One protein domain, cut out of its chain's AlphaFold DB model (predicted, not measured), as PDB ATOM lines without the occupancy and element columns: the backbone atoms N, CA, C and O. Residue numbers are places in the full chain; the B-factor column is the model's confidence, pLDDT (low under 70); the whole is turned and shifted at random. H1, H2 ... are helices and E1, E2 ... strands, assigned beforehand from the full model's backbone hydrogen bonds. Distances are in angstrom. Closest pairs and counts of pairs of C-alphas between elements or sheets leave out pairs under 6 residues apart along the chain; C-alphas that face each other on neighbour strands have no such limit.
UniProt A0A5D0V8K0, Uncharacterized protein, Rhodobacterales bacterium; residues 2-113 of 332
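Overview. This is residues 2 to 113 of the 332 residues of an uncharacterized protein of Rhodobacterales bacterium (UniProt A0A5D0V8K0). What shape is this? Little regular structure: mostly loops round three short helices, H3 nearest the middle, H2 packed on E2 of a two-strand antiparallel ribbon, residues 2 to 35 running outside. What builds it? The 112 printed residues, mixed in class, have E1, H1, H2, H3, E2 in order, with 35 residues in named elements. How large? Compact: radius of gyration of the C-alphas 12.9 A, spans 39 by 30 by 27 A.

Along the chain. What comes first? E1, residues 36 to 39, begins at C-alpha 36 (-31.419, -22.808, -31.402); H1 is residues 45 to 50. What follows? H2, residues 57 to 65, spans 12.2 A; H3, 70 to 81, 14.9 A; E2, 106 to 109, ends at C-alpha 109 (-30.927, -20.764, -36.232).

Arrangement. Do strands pair? E1 and E2 are antiparallel; N 38 and O 107, 2.8 A apart, are within hydrogen-bond range. Which helices touch? H1 touches H2, closest C-alphas Trp 46 and Pro 57, 4.8 A, at a steep tilt of 60 degrees, opposite ways. H3 only just touches H2, with residues 73 to 76 alone and 3 pairs of C-alphas within 8 A; Phe 65 and Tyr 76 have the closest, 6.9 A. Are O i to N i+4 pairs within hydrogen-bond range? Every one is in H1 and H2, 7 of 8 in H3.

Size, cuts and confidence. Which link is long? H3 to E2, 24 residues. Any cut or low confidence? The printed part has no cut; no printed residue is under 70 in pLDDT.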
ATOM      1  N   ALA A   2     -13.270 -23.952 -30.949       71.75
ATOM      2  CA  ALA A   2     -12.873 -24.049 -32.351       71.75
ATOM      3  C   ALA A   2     -13.827 -24.998 -33.093       71.75
ATOM      4  O   ALA A   2     -14.320 -25.954 -32.499       71.75
ATOM      5  N   SER A   3     -14.097 -24.732 -34.368       73.81
ATOM      6  CA  SER A   3     -14.877 -25.625 -35.233       73.81
ATOM      7  C   SER A   3     -14.170 -26.975 -35.399       73.81
ATOM      8  O   SER A   3     -13.061 -27.028 -35.938       73.81
ATOM      9  N   ILE A   4     -14.819 -28.056 -34.975       81.12
ATOM     10  CA  ILE A   4     -14.424 -29.426 -35.311       81.12
ATOM     11  C   ILE A   4     -15.257 -29.845 -36.524       81.12
ATOM     12  O   ILE A   4     -16.465 -29.625 -36.549       81.12
ATOM     13  N   PHE A   5     -14.597 -30.399 -37.539       87.25
ATOM     14  CA  PHE A   5     -15.229 -30.913 -38.753       87.25
ATOM     15  C   PHE A   5     -15.232 -32.438 -38.670       87.25
ATOM     16  O   PHE A   5     -14.256 -33.049 -39.112       87.25
ATOM     17  N   PRO A   6     -16.263 -33.056 -38.063       88.06
ATOM     18  CA  PRO A   6     -16.287 -34.506 -37.891       88.06
ATOM     19  C   PRO A   6     -16.316 -35.229 -39.244       88.06
ATOM     20  O   PRO A   6     -15.823 -36.343 -39.371       88.06
ATOM     21  N   GLY A   7     -16.832 -34.579 -40.290       91.06
ATOM     22  CA  GLY A   7     -17.066 -35.213 -41.577       91.06
ATOM     23  C   GLY A   7     -18.311 -36.090 -41.571       91.06
ATOM     24  O   GLY A   7     -18.876 -36.397 -40.527       91.06
ATOM     25  N   ALA A   8     -18.750 -36.495 -42.759       92.75
ATOM     26  CA  ALA A   8     -19.834 -37.453 -42.917       92.75
ATOM     27  C   ALA A   8     -19.353 -38.877 -42.605       92.75
ATOM     28  O   ALA A   8     -18.275 -39.286 -43.045       92.75
ATOM     29  N   ALA A   9     -20.196 -39.670 -41.941       93.88
ATOM     30  CA  ALA A   9     -19.971 -41.097 -41.689       93.88
ATOM     31  C   ALA A   9     -19.842 -41.919 -42.980       93.88
ATOM     32  O   ALA A   9     -19.326 -43.038 -42.979       93.88
ATOM     33  N   ARG A  10     -20.356 -41.392 -44.095       92.94
ATOM     34  CA  ARG A  10     -20.407 -42.074 -45.386       92.94
ATOM     35  C   ARG A  10     -19.873 -41.185 -46.499       92.94
ATOM     36  O   ARG A  10     -19.842 -39.959 -46.411       92.94
ATOM     37  N   ARG A  11     -19.443 -41.833 -47.581       91.81
ATOM     38  CA  ARG A  11     -18.999 -41.144 -48.797       91.81
ATOM     39  C   ARG A  11     -20.200 -40.626 -49.598       91.81
ATOM     40  O   ARG A  11     -21.260 -41.248 -49.532       91.81
ATOM     41  N   PRO A  12     -20.023 -39.557 -50.396       92.50
ATOM     42  CA  PRO A  12     -21.091 -39.010 -51.223       92.50
ATOM     43  C   PRO A  12     -21.678 -40.044 -52.189       92.50
ATOM     44  O   PRO A  12     -20.927 -40.777 -52.835       92.50
ATOM     45  N   ALA A  13     -23.006 -40.084 -52.307       88.81
ATOM     46  CA  ALA A  13     -23.719 -40.944 -53.249       88.81
ATOM     47  C   ALA A  13     -25.104 -40.368 -53.620       88.81
ATOM     48  O   ALA A  13     -25.730 -39.738 -52.781       88.81
ATOM     49  N   PRO A  14     -25.644 -40.612 -54.826       84.56
ATOM     50  CA  PRO A  14     -24.958 -41.154 -55.990       84.56
ATOM     51  C   PRO A  14     -24.106 -40.077 -56.683       84.56
ATOM     52  O   PRO A  14     -24.553 -38.957 -56.908       84.56
ATOM     53  N   GLY A  15     -22.891 -40.438 -57.098       85.12
ATOM     54  CA  GLY A  15     -22.058 -39.591 -57.956       85.12
ATOM     55  C   GLY A  15     -21.063 -38.688 -57.223       85.12
ATOM     56  O   GLY A  15     -20.723 -38.909 -56.064       85.12
ATOM     57  N   ILE A  16     -20.538 -37.702 -57.958       86.06
ATOM     58  CA  ILE A  16     -19.471 -36.807 -57.494       86.06
ATOM     59  C   ILE A  16     -20.080 -35.425 -57.232       86.06
ATOM     60  O   ILE A  16     -20.529 -34.775 -58.182       86.06
ATOM     61  N   PRO A  17     -20.092 -34.949 -55.976       88.69
ATOM     62  CA  PRO A  17     -20.637 -33.640 -55.659       88.69
ATOM     63  C   PRO A  17     -19.738 -32.534 -56.208       88.69
ATOM     64  O   PRO A  17     -18.508 -32.637 -56.221       88.69
ATOM     65  N   LYS A  18     -20.350 -31.419 -56.606       89.38
ATOM     66  CA  LYS A  18     -19.602 -30.201 -56.930       89.38
ATOM     67  C   LYS A  18     -19.293 -29.465 -55.632       89.38
ATOM     68  O   LYS A  18     -20.149 -28.754 -55.108       89.38
ATOM     69  N   MET A  19     -18.070 -29.633 -55.137       93.50
ATOM     70  CA  MET A  19     -17.600 -29.006 -53.902       93.50
ATOM     71  C   MET A  19     -16.328 -28.196 -54.101       93.50
ATOM     72  O   MET A  19     -15.513 -28.482 -54.977       93.50
ATOM     73  N   LYS A  20     -16.149 -27.203 -53.236       95.69
ATOM     74  CA  LYS A  20     -14.952 -26.374 -53.138       95.69
ATOM     75  C   LYS A  20     -14.668 -26.173 -51.656       95.69
ATOM     76  O   LYS A  20     -15.543 -25.705 -50.939       95.69
ATOM     77  N   LYS A  21     -13.467 -26.528 -51.197       95.94
ATOM     78  CA  LYS A  21     -13.059 -26.216 -49.825       95.94
ATOM     79  C   LYS A  21     -12.971 -24.686 -49.676       95.94
ATOM     80  O   LYS A  21     -12.305 -24.067 -50.512       95.94
ATOM     81  N   PRO A  22     -13.606 -24.084 -48.658       95.75
ATOM     82  CA  PRO A  22     -13.485 -22.657 -48.384       95.75
ATOM     83  C   PRO A  22     -12.022 -22.266 -48.178       95.75
ATOM     84  O   PRO A  22     -11.263 -23.003 -47.543       95.75
ATOM     85  N   GLN A  23     -11.629 -21.099 -48.692       94.81
ATOM     86  CA  GLN A  23     -10.265 -20.589 -48.505       94.81
ATOM     87  C   GLN A  23      -9.956 -20.358 -47.021       94.81
ATOM     88  O   GLN A  23      -8.859 -20.660 -46.555       94.81
ATOM     89  N   THR A  24     -10.952 -19.881 -46.278       93.62
ATOM     90  CA  THR A  24     -10.896 -19.715 -44.828       93.62
ATOM     91  C   THR A  24     -12.099 -20.431 -44.230       93.62
ATOM     92  O   THR A  24     -13.200 -19.886 -44.264       93.62
ATOM     93  N   PRO A  25     -11.934 -21.669 -43.730       94.50
ATOM     94  CA  PRO A  25     -13.018 -22.352 -43.048       94.50
ATOM     95  C   PRO A  25     -13.501 -21.538 -41.840       94.50
ATOM     96  O   PRO A  25     -12.669 -20.954 -41.141       94.50
ATOM     97  N   ILE A  26     -14.815 -21.523 -41.573       94.31
ATOM     98  CA  ILE A  26     -15.365 -20.995 -40.319       94.31
ATOM     99  C   ILE A  26     -14.558 -21.520 -39.136       94.31
ATOM    100  O   ILE A  26     -14.203 -22.694 -39.095       94.31
ATOM    101  N   SER A  27     -14.249 -20.636 -38.196       90.44
ATOM    102  CA  SER A  27     -13.403 -20.943 -37.042       90.44
ATOM    103  C   SER A  27     -14.204 -21.326 -35.797       90.44
ATOM    104  O   SER A  27     -13.635 -21.833 -34.830       90.44
ATOM    105  N   GLN A  28     -15.518 -21.091 -35.810       92.62
ATOM    106  CA  GLN A  28     -16.418 -21.338 -34.692       92.62
ATOM    107  C   GLN A  28     -17.687 -22.040 -35.177       92.62
ATOM    108  O   GLN A  28     -18.371 -21.552 -36.076       92.62
ATOM    109  N   TRP A  29     -18.007 -23.160 -34.534       90.00
ATOM    110  CA  TRP A  29     -19.247 -23.904 -34.715       90.00
ATOM    111  C   TRP A  29     -19.679 -24.467 -33.351       90.00
ATOM    112  O   TRP A  29     -18.829 -25.074 -32.690       90.00
ATOM    113  N   PRO A  30     -20.915 -24.234 -32.870       94.00
ATOM    114  CA  PRO A  30     -22.021 -23.489 -33.493       94.00
ATOM    115  C   PRO A  30     -21.689 -22.021 -33.822       94.00
ATOM    116  O   PRO A  30     -20.812 -21.446 -33.162       94.00
ATOM    117  N   PRO A  31     -22.375 -21.380 -34.790       94.88
ATOM    118  CA  PRO A  31     -22.183 -19.965 -35.085       94.88
ATOM    119  C   PRO A  31     -22.413 -19.095 -33.848       94.88
ATOM    120  O   PRO A  31     -23.287 -19.355 -33.015       94.88
ATOM    121  N   LYS A  32     -21.627 -18.024 -33.716       94.25
ATOM    122  CA  LYS A  32     -21.768 -17.090 -32.597       94.25
ATOM    123  C   LYS A  32     -23.169 -16.468 -32.597       94.25
ATOM    124  O   LYS A  32     -23.590 -15.885 -33.590       94.25
ATOM    125  N   GLY A  33     -23.839 -16.536 -31.447       93.62
ATOM    126  CA  GLY A  33     -25.177 -15.976 -31.268       93.62
ATOM    127  C   GLY A  33     -26.310 -16.880 -31.752       93.62
ATOM    128  O   GLY A  33     -27.438 -16.409 -31.804       93.62
ATOM    129  N   ALA A  34     -26.035 -18.146 -32.096       96.44
ATOM    130  CA  ALA A  34     -27.078 -19.136 -32.349       96.44
ATOM    131  C   ALA A  34     -28.048 -19.218 -31.163       96.44
ATOM    132  O   ALA A  34     -27.615 -19.317 -30.014       96.44
ATOM    133  N   VAL A  35     -29.348 -19.166 -31.460       96.56
ATOM    134  CA  VAL A  35     -30.410 -19.242 -30.442       96.56
ATOM    135  C   VAL A  35     -30.965 -20.652 -30.291       96.56
ATOM    136  O   VAL A  35     -31.448 -21.010 -29.224       96.56
ATOM    137  N   GLU A  36     -30.876 -21.456 -31.347       95.25
ATOM    138  CA  GLU A  36     -31.419 -22.808 -31.402       95.25
ATOM    139  C   GLU A  36     -30.582 -23.643 -32.379       95.25
ATOM    140  O   GLU A  36     -30.104 -23.127 -33.393       95.25
ATOM    141  N   GLY A  37     -30.393 -24.926 -32.078       94.56
ATOM    142  CA  GLY A  37     -29.877 -25.911 -33.023       94.56
ATOM    143  C   GLY A  37     -31.012 -26.802 -33.516       94.56
ATOM    144  O   GLY A  37     -31.882 -27.168 -32.731       94.56
ATOM    145  N   ARG A  38     -30.997 -27.165 -34.797       94.56
ATOM    146  CA  ARG A  38     -31.955 -28.087 -35.407       94.56
ATOM    147  C   ARG A  38     -31.249 -29.229 -36.097       94.56
ATOM    148  O   ARG A  38     -30.261 -29.012 -36.801       94.56
ATOM    149  N   TRP A  39     -31.818 -30.414 -35.925       93.25
ATOM    150  CA  TRP A  39     -31.384 -31.601 -36.632       93.25
ATOM    151  C   TRP A  39     -31.542 -31.377 -38.126       93.25
ATOM    152  O   TRP A  39     -32.623 -31.062 -38.622       93.25
ATOM    153  N   ALA A  40     -30.439 -31.541 -38.836       91.69
ATOM    154  CA  ALA A  40     -30.399 -31.559 -40.279       91.69
ATOM    155  C   ALA A  40     -30.690 -32.979 -40.767       91.69
ATOM    156  O   ALA A  40     -29.942 -33.475 -41.590       91.69
ATOM    157  N   THR A  41     -31.725 -33.635 -40.237       84.81
ATOM    158  CA  THR A  41     -32.187 -34.981 -40.631       84.81
ATOM    159  C   THR A  41     -33.525 -34.940 -41.367       84.81
ATOM    160  O   THR A  41     -33.918 -35.919 -41.995       84.81
ATOM    161  N   GLU A  42     -34.207 -33.793 -41.357       78.56
ATOM    162  CA  GLU A  42     -35.473 -33.567 -42.051       78.56
ATOM    163  C   GLU A  42     -35.477 -32.188 -42.725       78.56
ATOM    164  O   GLU A  42     -34.918 -31.222 -42.206       78.56
ATOM    165  N   GLY A  43     -36.121 -32.084 -43.892       83.62
ATOM    166  CA  GLY A  43     -36.267 -30.827 -44.634       83.62
ATOM    167  C   GLY A  43     -34.981 -30.325 -45.300       83.62
ATOM    168  O   GLY A  43     -34.130 -31.098 -45.736       83.62
ATOM    169  N   ASN A  44     -34.861 -29.003 -45.433       88.25
ATOM    170  CA  ASN A  44     -33.701 -28.323 -46.002       88.25
ATOM    171  C   ASN A  44     -33.624 -26.866 -45.485       88.25
ATOM    172  O   ASN A  44     -34.451 -26.428 -44.679       88.25
ATOM    173  N   PHE A  45     -32.652 -26.075 -45.954       92.06
ATOM    174  CA  PHE A  45     -32.509 -24.670 -45.538       92.06
ATOM    175  C   PHE A  45     -33.764 -23.805 -45.734       92.06
ATOM    176  O   PHE A  45     -34.002 -22.923 -44.914       92.06
ATOM    177  N   TRP A  46     -34.569 -24.037 -46.773       87.62
ATOM    178  CA  TRP A  46     -35.857 -23.365 -46.972       87.62
ATOM    179  C   TRP A  46     -36.832 -23.684 -45.854       87.62
ATOM    180  O   TRP A  46     -37.377 -22.766 -45.243       87.62
ATOM    181  N   THR A  47     -37.017 -24.969 -45.561       87.25
ATOM    182  CA  THR A  47     -37.946 -25.446 -44.534       87.25
ATOM    183  C   THR A  47     -37.605 -24.837 -43.177       87.25
ATOM    184  O   THR A  47     -38.461 -24.245 -42.515       87.25
ATOM    185  N   HIS A  48     -36.326 -24.863 -42.796       91.19
ATOM    186  CA  HIS A  48     -35.894 -24.271 -41.533       91.19
ATOM    187  C   HIS A  48     -35.949 -22.740 -41.535       91.19
ATOM    188  O   HIS A  48     -36.384 -22.168 -40.536       91.19
ATOM    189  N   ALA A  49     -35.585 -22.063 -42.629       90.31
ATOM    190  CA  ALA A  49     -35.697 -20.605 -42.727       90.31
ATOM    191  C   ALA A  49     -37.155 -20.141 -42.566       90.31
ATOM    192  O   ALA A  49     -37.440 -19.262 -41.750       90.31
ATOM    193  N   ARG A  50     -38.097 -20.785 -43.262       86.31
ATOM    194  CA  ARG A  50     -39.527 -20.452 -43.175       86.31
ATOM    195  C   ARG A  50     -40.103 -20.684 -41.790       86.31
ATOM    196  O   ARG A  50     -40.885 -19.864 -41.323       86.31
ATOM    197  N   SER A  51     -39.671 -21.745 -41.107       88.12
ATOM    198  CA  SER A  51     -40.132 -22.041 -39.745       88.12
ATOM    199  C   SER A  51     -39.798 -20.947 -38.720       88.12
ATOM    200  O   SER A  51     -40.372 -20.935 -37.635       88.12
ATOM    201  N   ILE A  52     -38.891 -20.024 -39.064       89.06
ATOM    202  CA  ILE A  52     -38.542 -18.845 -38.260       89.06
ATOM    203  C   ILE A  52     -38.895 -17.524 -38.967       89.06
ATOM    204  O   ILE A  52     -38.309 -16.484 -38.672       89.06
ATOM    205  N   GLY A  53     -39.824 -17.558 -39.929       84.88
ATOM    206  CA  GLY A  53     -40.317 -16.375 -40.639       84.88
ATOM    207  C   GLY A  53     -39.344 -15.779 -41.662       84.88
ATOM    208  O   GLY A  53     -39.551 -14.657 -42.120       84.88
ATOM    209  N   ARG A  54     -38.276 -16.495 -42.041       86.25
ATOM    210  CA  ARG A  54     -37.338 -16.045 -43.080       86.25
ATOM    211  C   ARG A  54     -37.736 -16.595 -44.442       86.25
ATOM    212  O   ARG A  54     -37.892 -17.798 -44.622       86.25
ATOM    213  N   GLN A  55     -37.830 -15.706 -45.426       80.94
ATOM    214  CA  GLN A  55     -38.168 -16.069 -46.806       80.94
ATOM    215  C   GLN A  55     -36.951 -16.512 -47.629       80.94
ATOM    216  O   GLN A  55     -37.098 -17.244 -48.604       80.94
ATOM    217  N   ASN A  56     -35.746 -16.073 -47.247       85.81
ATOM    218  CA  ASN A  56     -34.524 -16.354 -47.987       85.81
ATOM    219  C   ASN A  56     -33.686 -17.429 -47.270       85.81
ATOM    220  O   ASN A  56     -33.124 -17.148 -46.209       85.81
ATOM    221  N   PRO A  57     -33.535 -18.643 -47.834       90.25
ATOM    222  CA  PRO A  57     -32.750 -19.713 -47.212       90.25
ATOM    223  C   PRO A  57     -31.263 -19.355 -47.098       90.25
ATOM    224  O   PRO A  57     -30.558 -19.906 -46.253       90.25
ATOM    225  N   TRP A  58     -30.774 -18.426 -47.931       91.75
ATOM    226  CA  TRP A  58     -29.386 -17.985 -47.880       91.75
ATOM    227  C   TRP A  58     -29.044 -17.281 -46.578       91.75
ATOM    228  O   TRP A  58     -27.895 -17.363 -46.166       91.75
ATOM    229  N   ASP A  59     -30.011 -16.673 -45.888       93.06
ATOM    230  CA  ASP A  59     -29.789 -16.137 -44.543       93.06
ATOM    231  C   ASP A  59     -29.273 -17.230 -43.613       93.06
ATOM    232  O   ASP A  59     -28.280 -17.052 -42.910       93.06
ATOM    233  N   LEU A  60     -29.925 -18.392 -43.653       95.12
ATOM    234  CA  LEU A  60     -29.579 -19.518 -42.806       95.12
ATOM    235  C   LEU A  60     -28.258 -20.156 -43.248       95.12
ATOM    236  O   LEU A  60     -27.430 -20.491 -42.405       95.12
ATOM    237  N   ILE A  61     -28.018 -20.256 -44.558       95.75
ATOM    238  CA  ILE A  61     -26.742 -20.740 -45.106       95.75
ATOM    239  C   ILE A  61     -25.586 -19.829 -44.682       95.75
ATOM    240  O   ILE A  61     -24.567 -20.320 -44.205       95.75
ATOM    241  N   ILE A  62     -25.734 -18.512 -44.818       95.69
ATOM    242  CA  ILE A  62     -24.702 -17.531 -44.465       95.69
ATOM    243  C   ILE A  62     -24.473 -17.522 -42.957       95.69
ATOM    244  O   ILE A  62     -23.323 -17.494 -42.523       95.69
ATOM    245  N   PHE A  63     -25.539 -17.591 -42.158       96.62
ATOM    246  CA  PHE A  63     -25.415 -17.665 -40.706       96.62
ATOM    247  C   PHE A  63     -24.578 -18.869 -40.272       96.62
ATOM    248  O   PHE A  63     -23.692 -18.741 -39.429       96.62
ATOM    249  N   ASN A  64     -24.840 -20.026 -40.882       97.31
ATOM    250  CA  ASN A  64     -24.150 -21.258 -40.546       97.31
ATOM    251  C   ASN A  64     -22.719 -21.296 -41.112       97.31
ATOM    252  O   ASN A  64     -21.758 -21.550 -40.393       97.31
ATOM    253  N   PHE A  65     -22.555 -21.032 -42.401       96.94
ATOM    254  CA  PHE A  65     -21.331 -21.373 -43.126       96.94
ATOM    255  C   PHE A  65     -20.495 -20.171 -43.555       96.94
ATOM    256  O   PHE A  65     -19.409 -20.358 -44.097       96.94
ATOM    257  N   GLN A  66     -20.984 -18.946 -43.336       95.50
ATOM    258  CA  GLN A  66     -20.299 -17.701 -43.702       95.50
ATOM    259  C   GLN A  66     -19.843 -17.682 -45.174       95.50
ATOM    260  O   GLN A  66     -18.786 -17.152 -45.516       95.50
ATOM    261  N   THR A  67     -20.654 -18.248 -46.069       94.62
ATOM    262  CA  THR A  67     -20.375 -18.304 -47.508       94.62
ATOM    263  C   THR A  67     -21.656 -18.193 -48.329       94.62
ATOM    264  O   THR A  67     -22.744 -18.546 -47.874       94.62
ATOM    265  N   GLU A  68     -21.510 -17.729 -49.569       92.38
ATOM    266  CA  GLU A  68     -22.557 -17.738 -50.591       92.38
ATOM    267  C   GLU A  68     -22.178 -18.555 -51.842       92.38
ATOM    268  O   GLU A  68     -22.960 -18.624 -52.796       92.38
ATOM    269  N   ASP A  69     -21.001 -19.199 -51.871       93.00
ATOM    270  CA  ASP A  69     -20.595 -20.102 -52.958       93.00
ATOM    271  C   ASP A  69     -21.274 -21.471 -52.757       93.00
ATOM    272  O   ASP A  69     -20.942 -22.177 -51.803       93.00
ATOM    273  N   PRO A  70     -22.185 -21.914 -53.648       91.75
ATOM    274  CA  PRO A  70     -22.886 -23.191 -53.485       91.75
ATOM    275  C   PRO A  70     -21.952 -24.405 -53.350       91.75
ATOM    276  O   PRO A  70     -22.307 -25.407 -52.736       91.75
ATOM    277  N   ARG A  71     -20.735 -24.329 -53.906       94.44
ATOM    278  CA  ARG A  71     -19.744 -25.410 -53.809       94.44
ATOM    279  C   ARG A  71     -19.113 -25.481 -52.420       94.44
ATOM    280  O   ARG A  71     -18.753 -26.569 -51.977       94.44
ATOM    281  N   GLU A  72     -18.968 -24.342 -51.750       97.44
ATOM    282  CA  GLU A  72     -18.520 -24.277 -50.357       97.44
ATOM    283  C   GLU A  72     -19.634 -24.732 -49.414       97.44
ATOM    284  O   GLU A  72     -19.364 -25.474 -48.476       97.44
ATOM    285  N   VAL A  73     -20.893 -24.403 -49.727       96.44
ATOM    286  CA  VAL A  73     -22.062 -24.939 -49.010       96.44
ATOM    287  C   VAL A  73     -22.063 -26.468 -49.041       96.44
ATOM    288  O   VAL A  73     -22.118 -27.087 -47.984       96.44
ATOM    289  N   ASN A  74     -21.911 -27.094 -50.216       96.00
ATOM    290  CA  ASN A  74     -21.815 -28.557 -50.296       96.00
ATOM    291  C   ASN A  74     -20.616 -29.109 -49.504       96.00
ATOM    292  O   ASN A  74     -20.734 -30.159 -48.875       96.00
ATOM    293  N   TRP A  75     -19.478 -28.401 -49.491       97.06
ATOM    294  CA  TRP A  75     -18.326 -28.803 -48.682       97.06
ATOM    295  C   TRP A  75     -18.657 -28.802 -47.186       97.06
ATOM    296  O   TRP A  75     -18.335 -29.773 -46.503       97.06
ATOM    297  N   TYR A  76     -19.333 -27.769 -46.677       97.56
ATOM    298  CA  TYR A  76     -19.767 -27.712 -45.280       97.56
ATOM    299  C   TYR A  76     -20.830 -28.750 -44.942       97.56
ATOM    300  O   TYR A  76     -20.725 -29.402 -43.907       97.56
ATOM    301  N   LEU A  77     -21.809 -28.969 -45.820       96.69
ATOM    302  CA  LEU A  77     -22.820 -30.004 -45.603       96.69
ATOM    303  C   LEU A  77     -22.180 -31.379 -45.413       96.69
ATOM    304  O   LEU A  77     -22.558 -32.101 -44.499       96.69
ATOM    305  N   GLN A  78     -21.146 -31.707 -46.186       96.25
ATOM    306  CA  GLN A  78     -20.436 -32.966 -45.994       96.25
ATOM    307  C   GLN A  78     -19.488 -32.961 -44.784       96.25
ATOM    308  O   GLN A  78     -19.430 -33.941 -44.048       96.25
ATOM    309  N   ASN A  79     -18.687 -31.907 -44.602       95.81
ATOM    310  CA  ASN A  79     -17.569 -31.934 -43.649       95.81
ATOM    311  C   ASN A  79     -17.959 -31.499 -42.230       95.81
ATOM    312  O   ASN A  79     -17.267 -31.836 -41.273       95.81
ATOM    313  N   LEU A  80     -19.038 -30.732 -42.097       95.25
ATOM    314  CA  LEU A  80     -19.492 -30.163 -40.834       95.25
ATOM    315  C   LEU A  80     -20.823 -30.766 -40.384       95.25
ATOM    316  O   LEU A  80     -20.951 -31.133 -39.224       95.25
ATOM    317  N   VAL A  81     -21.794 -30.869 -41.298       96.31
ATOM    318  CA  VAL A  81     -23.147 -31.353 -40.972       96.31
ATOM    319  C   VAL A  81     -23.221 -32.880 -41.065       96.31
ATOM    320  O   VAL A  81     -23.825 -33.513 -40.214       96.31
ATOM    321  N   GLY A  82     -22.519 -33.490 -42.023       96.06
ATOM    322  CA  GLY A  82     -22.454 -34.945 -42.192       96.06
ATOM    323  C   GLY A  82     -23.376 -35.495 -43.284       96.06
ATOM    324  O   GLY A  82     -23.600 -36.703 -43.354       96.06
ATOM    325  N   CYS A  83     -23.905 -34.641 -44.163       95.88
ATOM    326  CA  CYS A  83     -24.697 -35.077 -45.309       95.88
ATOM    327  C   CYS A  83     -23.845 -35.897 -46.290       95.88
ATOM    328  O   CYS A  83     -22.707 -35.538 -46.606       95.88
ATOM    329  N   TRP A  84     -24.421 -36.967 -46.839       94.62
ATOM    330  CA  TRP A  84     -23.747 -37.812 -47.832       94.62
ATOM    331  C   TRP A  84     -24.626 -38.192 -49.031       94.62
ATOM    332  O   TRP A  84     -24.076 -38.599 -50.054       94.62
ATOM    333  N   LEU A  85     -25.953 -38.028 -48.971       92.06
ATOM    334  CA  LEU A  85     -26.814 -38.240 -50.138       92.06
ATOM    335  C   LEU A  85     -26.932 -36.988 -51.000       92.06
ATOM    336  O   LEU A  85     -27.144 -35.885 -50.498       92.06
ATOM    337  N   LEU A  86     -26.830 -37.198 -52.310       88.88
ATOM    338  CA  LEU A  86     -26.971 -36.179 -53.337       88.88
ATOM    339  C   LEU A  86     -28.348 -36.229 -53.990       88.88
ATOM    340  O   LEU A  86     -28.891 -37.293 -54.289       88.88
ATOM    341  N   ASP A  87     -28.883 -35.049 -54.273       81.31
ATOM    342  CA  ASP A  87     -30.027 -34.878 -55.152       81.31
ATOM    343  C   ASP A  87     -29.625 -35.014 -56.643       81.31
ATOM    344  O   ASP A  87     -28.436 -35.018 -56.985       81.31
ATOM    345  N   PRO A  88     -30.593 -35.089 -57.577       75.56
ATOM    346  CA  PRO A  88     -30.297 -35.152 -59.010       75.56
ATOM    347  C   PRO A  88     -29.520 -33.947 -59.569       75.56
ATOM    348  O   PRO A  88     -28.996 -34.017 -60.681       75.56
ATOM    349  N   SER A  89     -29.465 -32.831 -58.840       73.56
ATOM    350  CA  SER A  89     -28.695 -31.638 -59.202       73.56
ATOM    351  C   SER A  89     -27.253 -31.661 -58.673       73.56
ATOM    352  O   SER A  89     -26.446 -30.811 -59.063       73.56
ATOM    353  N   GLY A  90     -26.907 -32.664 -57.859       84.00
ATOM    354  CA  GLY A  90     -25.588 -32.863 -57.268       84.00
ATOM    355  C   GLY A  90     -25.353 -32.080 -55.974       84.00
ATOM    356  O   GLY A  90     -24.191 -31.835 -55.645       84.00
ATOM    357  N   ASN A  91     -26.417 -31.668 -55.275       88.12
ATOM    358  CA  ASN A  91     -26.348 -31.017 -53.961       88.12
ATOM    359  C   ASN A  91     -26.703 -31.994 -52.840       88.12
ATOM    360  O   ASN A  91     -27.491 -32.914 -53.051       88.12
ATOM    361  N   PHE A  92     -26.138 -31.787 -51.651       91.56
ATOM    362  CA  PHE A  92     -26.444 -32.630 -50.496       91.56
ATOM    363  C   PHE A  92     -27.821 -32.341 -49.892       91.56
ATOM    364  O   PHE A  92     -28.269 -31.194 -49.879       91.56
ATOM    365  N   LYS A  93     -28.450 -33.384 -49.339       88.25
ATOM    366  CA  LYS A  93     -29.722 -33.315 -48.609       88.25
ATOM    367  C   LYS A  93     -29.561 -33.627 -47.119       88.25
ATOM    368  O   LYS A  93     -28.668 -34.384 -46.728       88.25
ATOM    369  N   PHE A  94     -30.439 -33.051 -46.300       92.25
ATOM    370  CA  PHE A  94     -30.431 -33.211 -44.840       92.25
ATOM    371  C   PHE A  94     -30.873 -34.614 -44.415       92.25
ATOM    372  O   PHE A  94     -30.267 -35.195 -43.531       92.25
ATOM    373  N   ASP A  95     -31.806 -35.241 -45.128       86.75
ATOM    374  CA  ASP A  95     -32.277 -36.622 -44.884       86.75
ATOM    375  C   ASP A  95     -31.184 -37.716 -44.813       86.75
ATOM    376  O   ASP A  95     -31.452 -38.867 -44.472       86.75
ATOM    377  N   SER A  96     -29.937 -37.364 -45.117       87.62
ATOM    378  CA  SER A  96     -28.764 -38.223 -45.034       87.62
ATOM    379  C   SER A  96     -27.768 -37.841 -43.948       87.62
ATOM    380  O   SER A  96     -26.682 -38.409 -43.912       87.62
ATOM    381  N   SER A  97     -28.046 -36.859 -43.103       93.31
ATOM    382  CA  SER A  97     -27.000 -36.302 -42.261       93.31
ATOM    383  C   SER A  97     -26.607 -37.221 -41.112       93.31
ATOM    384  O   SER A  97     -27.370 -37.406 -40.174       93.31
ATOM    385  N   LEU A  98     -25.383 -37.742 -41.168       94.44
ATOM    386  CA  LEU A  98     -24.779 -38.535 -40.103       94.44
ATOM    387  C   LEU A  98     -23.280 -38.238 -40.057       94.44
ATOM    388  O   LEU A  98     -22.565 -38.460 -41.039       94.44
ATOM    389  N   THR A  99     -22.800 -37.728 -38.929       93.56
ATOM    390  CA  THR A  99     -21.391 -37.366 -38.735       93.56
ATOM    391  C   THR A  99     -20.517 -38.598 -38.475       93.56
ATOM    392  O   THR A  99     -21.018 -39.649 -38.078       93.56
ATOM    393  N   ALA A 100     -19.202 -38.503 -38.690       92.81
ATOM    394  CA  ALA A 100     -18.270 -39.614 -38.455       92.81
ATOM    395  C   ALA A 100     -18.237 -40.090 -36.992       92.81
ATOM    396  O   ALA A 100     -17.923 -41.251 -36.737       92.81
ATOM    397  N   ASP A 101     -18.633 -39.222 -36.062       92.38
ATOM    398  CA  ASP A 101     -18.790 -39.544 -34.643       92.38
ATOM    399  C   ASP A 101     -20.116 -40.274 -34.345       92.38
ATOM    400  O   ASP A 101     -20.414 -40.573 -33.197       92.38
ATOM    401  N   SER A 102     -20.885 -40.632 -35.382       91.19
ATOM    402  CA  SER A 102     -22.201 -41.289 -35.310       91.19
ATOM    403  C   SER A 102     -23.313 -40.439 -34.688       91.19
ATOM    404  O   SER A 102     -24.327 -40.982 -34.262       91.19
ATOM    405  N   GLU A 103     -23.150 -39.117 -34.699       92.62
ATOM    406  CA  GLU A 103     -24.165 -38.149 -34.272       92.62
ATOM    407  C   GLU A 103     -24.921 -37.574 -35.476       92.62
ATOM    408  O   GLU A 103     -24.346 -37.407 -36.563       92.62
ATOM    409  N   ASP A 104     -26.188 -37.218 -35.276       93.50
ATOM    410  CA  ASP A 104     -26.990 -36.532 -36.287       93.50
ATOM    411  C   ASP A 104     -26.424 -35.138 -36.588       93.50
ATOM    412  O   ASP A 104     -25.912 -34.423 -35.720       93.50
ATOM    413  N   GLY A 105     -26.524 -34.731 -37.853       94.12
ATOM    414  CA  GLY A 105     -26.072 -33.403 -38.250       94.12
ATOM    415  C   GLY A 105     -26.928 -32.299 -37.666       94.12
ATOM    416  O   GLY A 105     -28.141 -32.439 -37.526       94.12
ATOM    417  N   MET A 106     -26.303 -31.158 -37.397       95.62
ATOM    418  CA  MET A 106     -26.979 -29.976 -36.874       95.62
ATOM    419  C   MET A 106     -26.786 -28.786 -37.803       95.62
ATOM    420  O   MET A 106     -25.718 -28.601 -38.385       95.62
ATOM    421  N   ILE A 107     -27.805 -27.940 -37.883       96.50
ATOM    422  CA  ILE A 107     -27.702 -26.549 -38.324       96.50
ATOM    423  C   ILE A 107     -28.234 -25.644 -37.216       96.50
ATOM    424  O   ILE A 107     -28.984 -26.077 -36.347       96.50
ATOM    425  N   TYR A 108     -27.865 -24.372 -37.231       96.88
ATOM    426  CA  TYR A 108     -28.226 -23.429 -36.181       96.88
ATOM    427  C   TYR A 108     -29.073 -22.294 -36.721       96.88
ATOM    428  O   TYR A 108     -28.850 -21.801 -37.827       96.88
ATOM    429  N   LEU A 109     -30.043 -21.870 -35.919       96.38
ATOM    430  CA  LEU A 109     -30.927 -20.764 -36.232       96.38
ATOM    431  C   LEU A 109     -30.367 -19.461 -35.642       96.38
ATOM    432  O   LEU A 109     -29.928 -19.443 -34.482       96.38
ATOM    433  N   PRO A 110     -30.381 -18.362 -36.412       96.06
ATOM    434  CA  PRO A 110     -30.037 -17.047 -35.898       96.06
ATOM    435  C   PRO A 110     -31.184 -16.445 -35.069       96.06
ATOM    436  O   PRO A 110     -32.343 -16.820 -35.266       96.06
ATOM    437  N   PRO A 111     -30.912 -15.445 -34.209       94.88
ATOM    438  CA  PRO A 111     -31.972 -14.647 -33.604       94.88
ATOM    439  C   PRO A 111     -32.782 -13.924 -34.692       94.88
ATOM    440  O   PRO A 111     -32.271 -13.634 -35.781       94.88
ATOM    441  N   SER A 112     -34.044 -13.597 -34.406       89.56
ATOM    442  CA  SER A 112     -34.940 -12.927 -35.365       89.56
ATOM    443  C   SER A 112     -34.388 -11.587 -35.861       89.56
ATOM    444  O   SER A 112     -34.555 -11.246 -37.028       89.56
ATOM    445  N   SER A 113     -33.654 -10.867 -35.009       90.62
ATOM    446  CA  SER A 113     -33.015  -9.586 -35.329       90.62
ATOM    447  C   SER A 113     -31.717  -9.704 -36.133       90.62
ATOM    448  O   SER A 113     -31.145  -8.686 -36.520       90.62
TER     449      SER A 113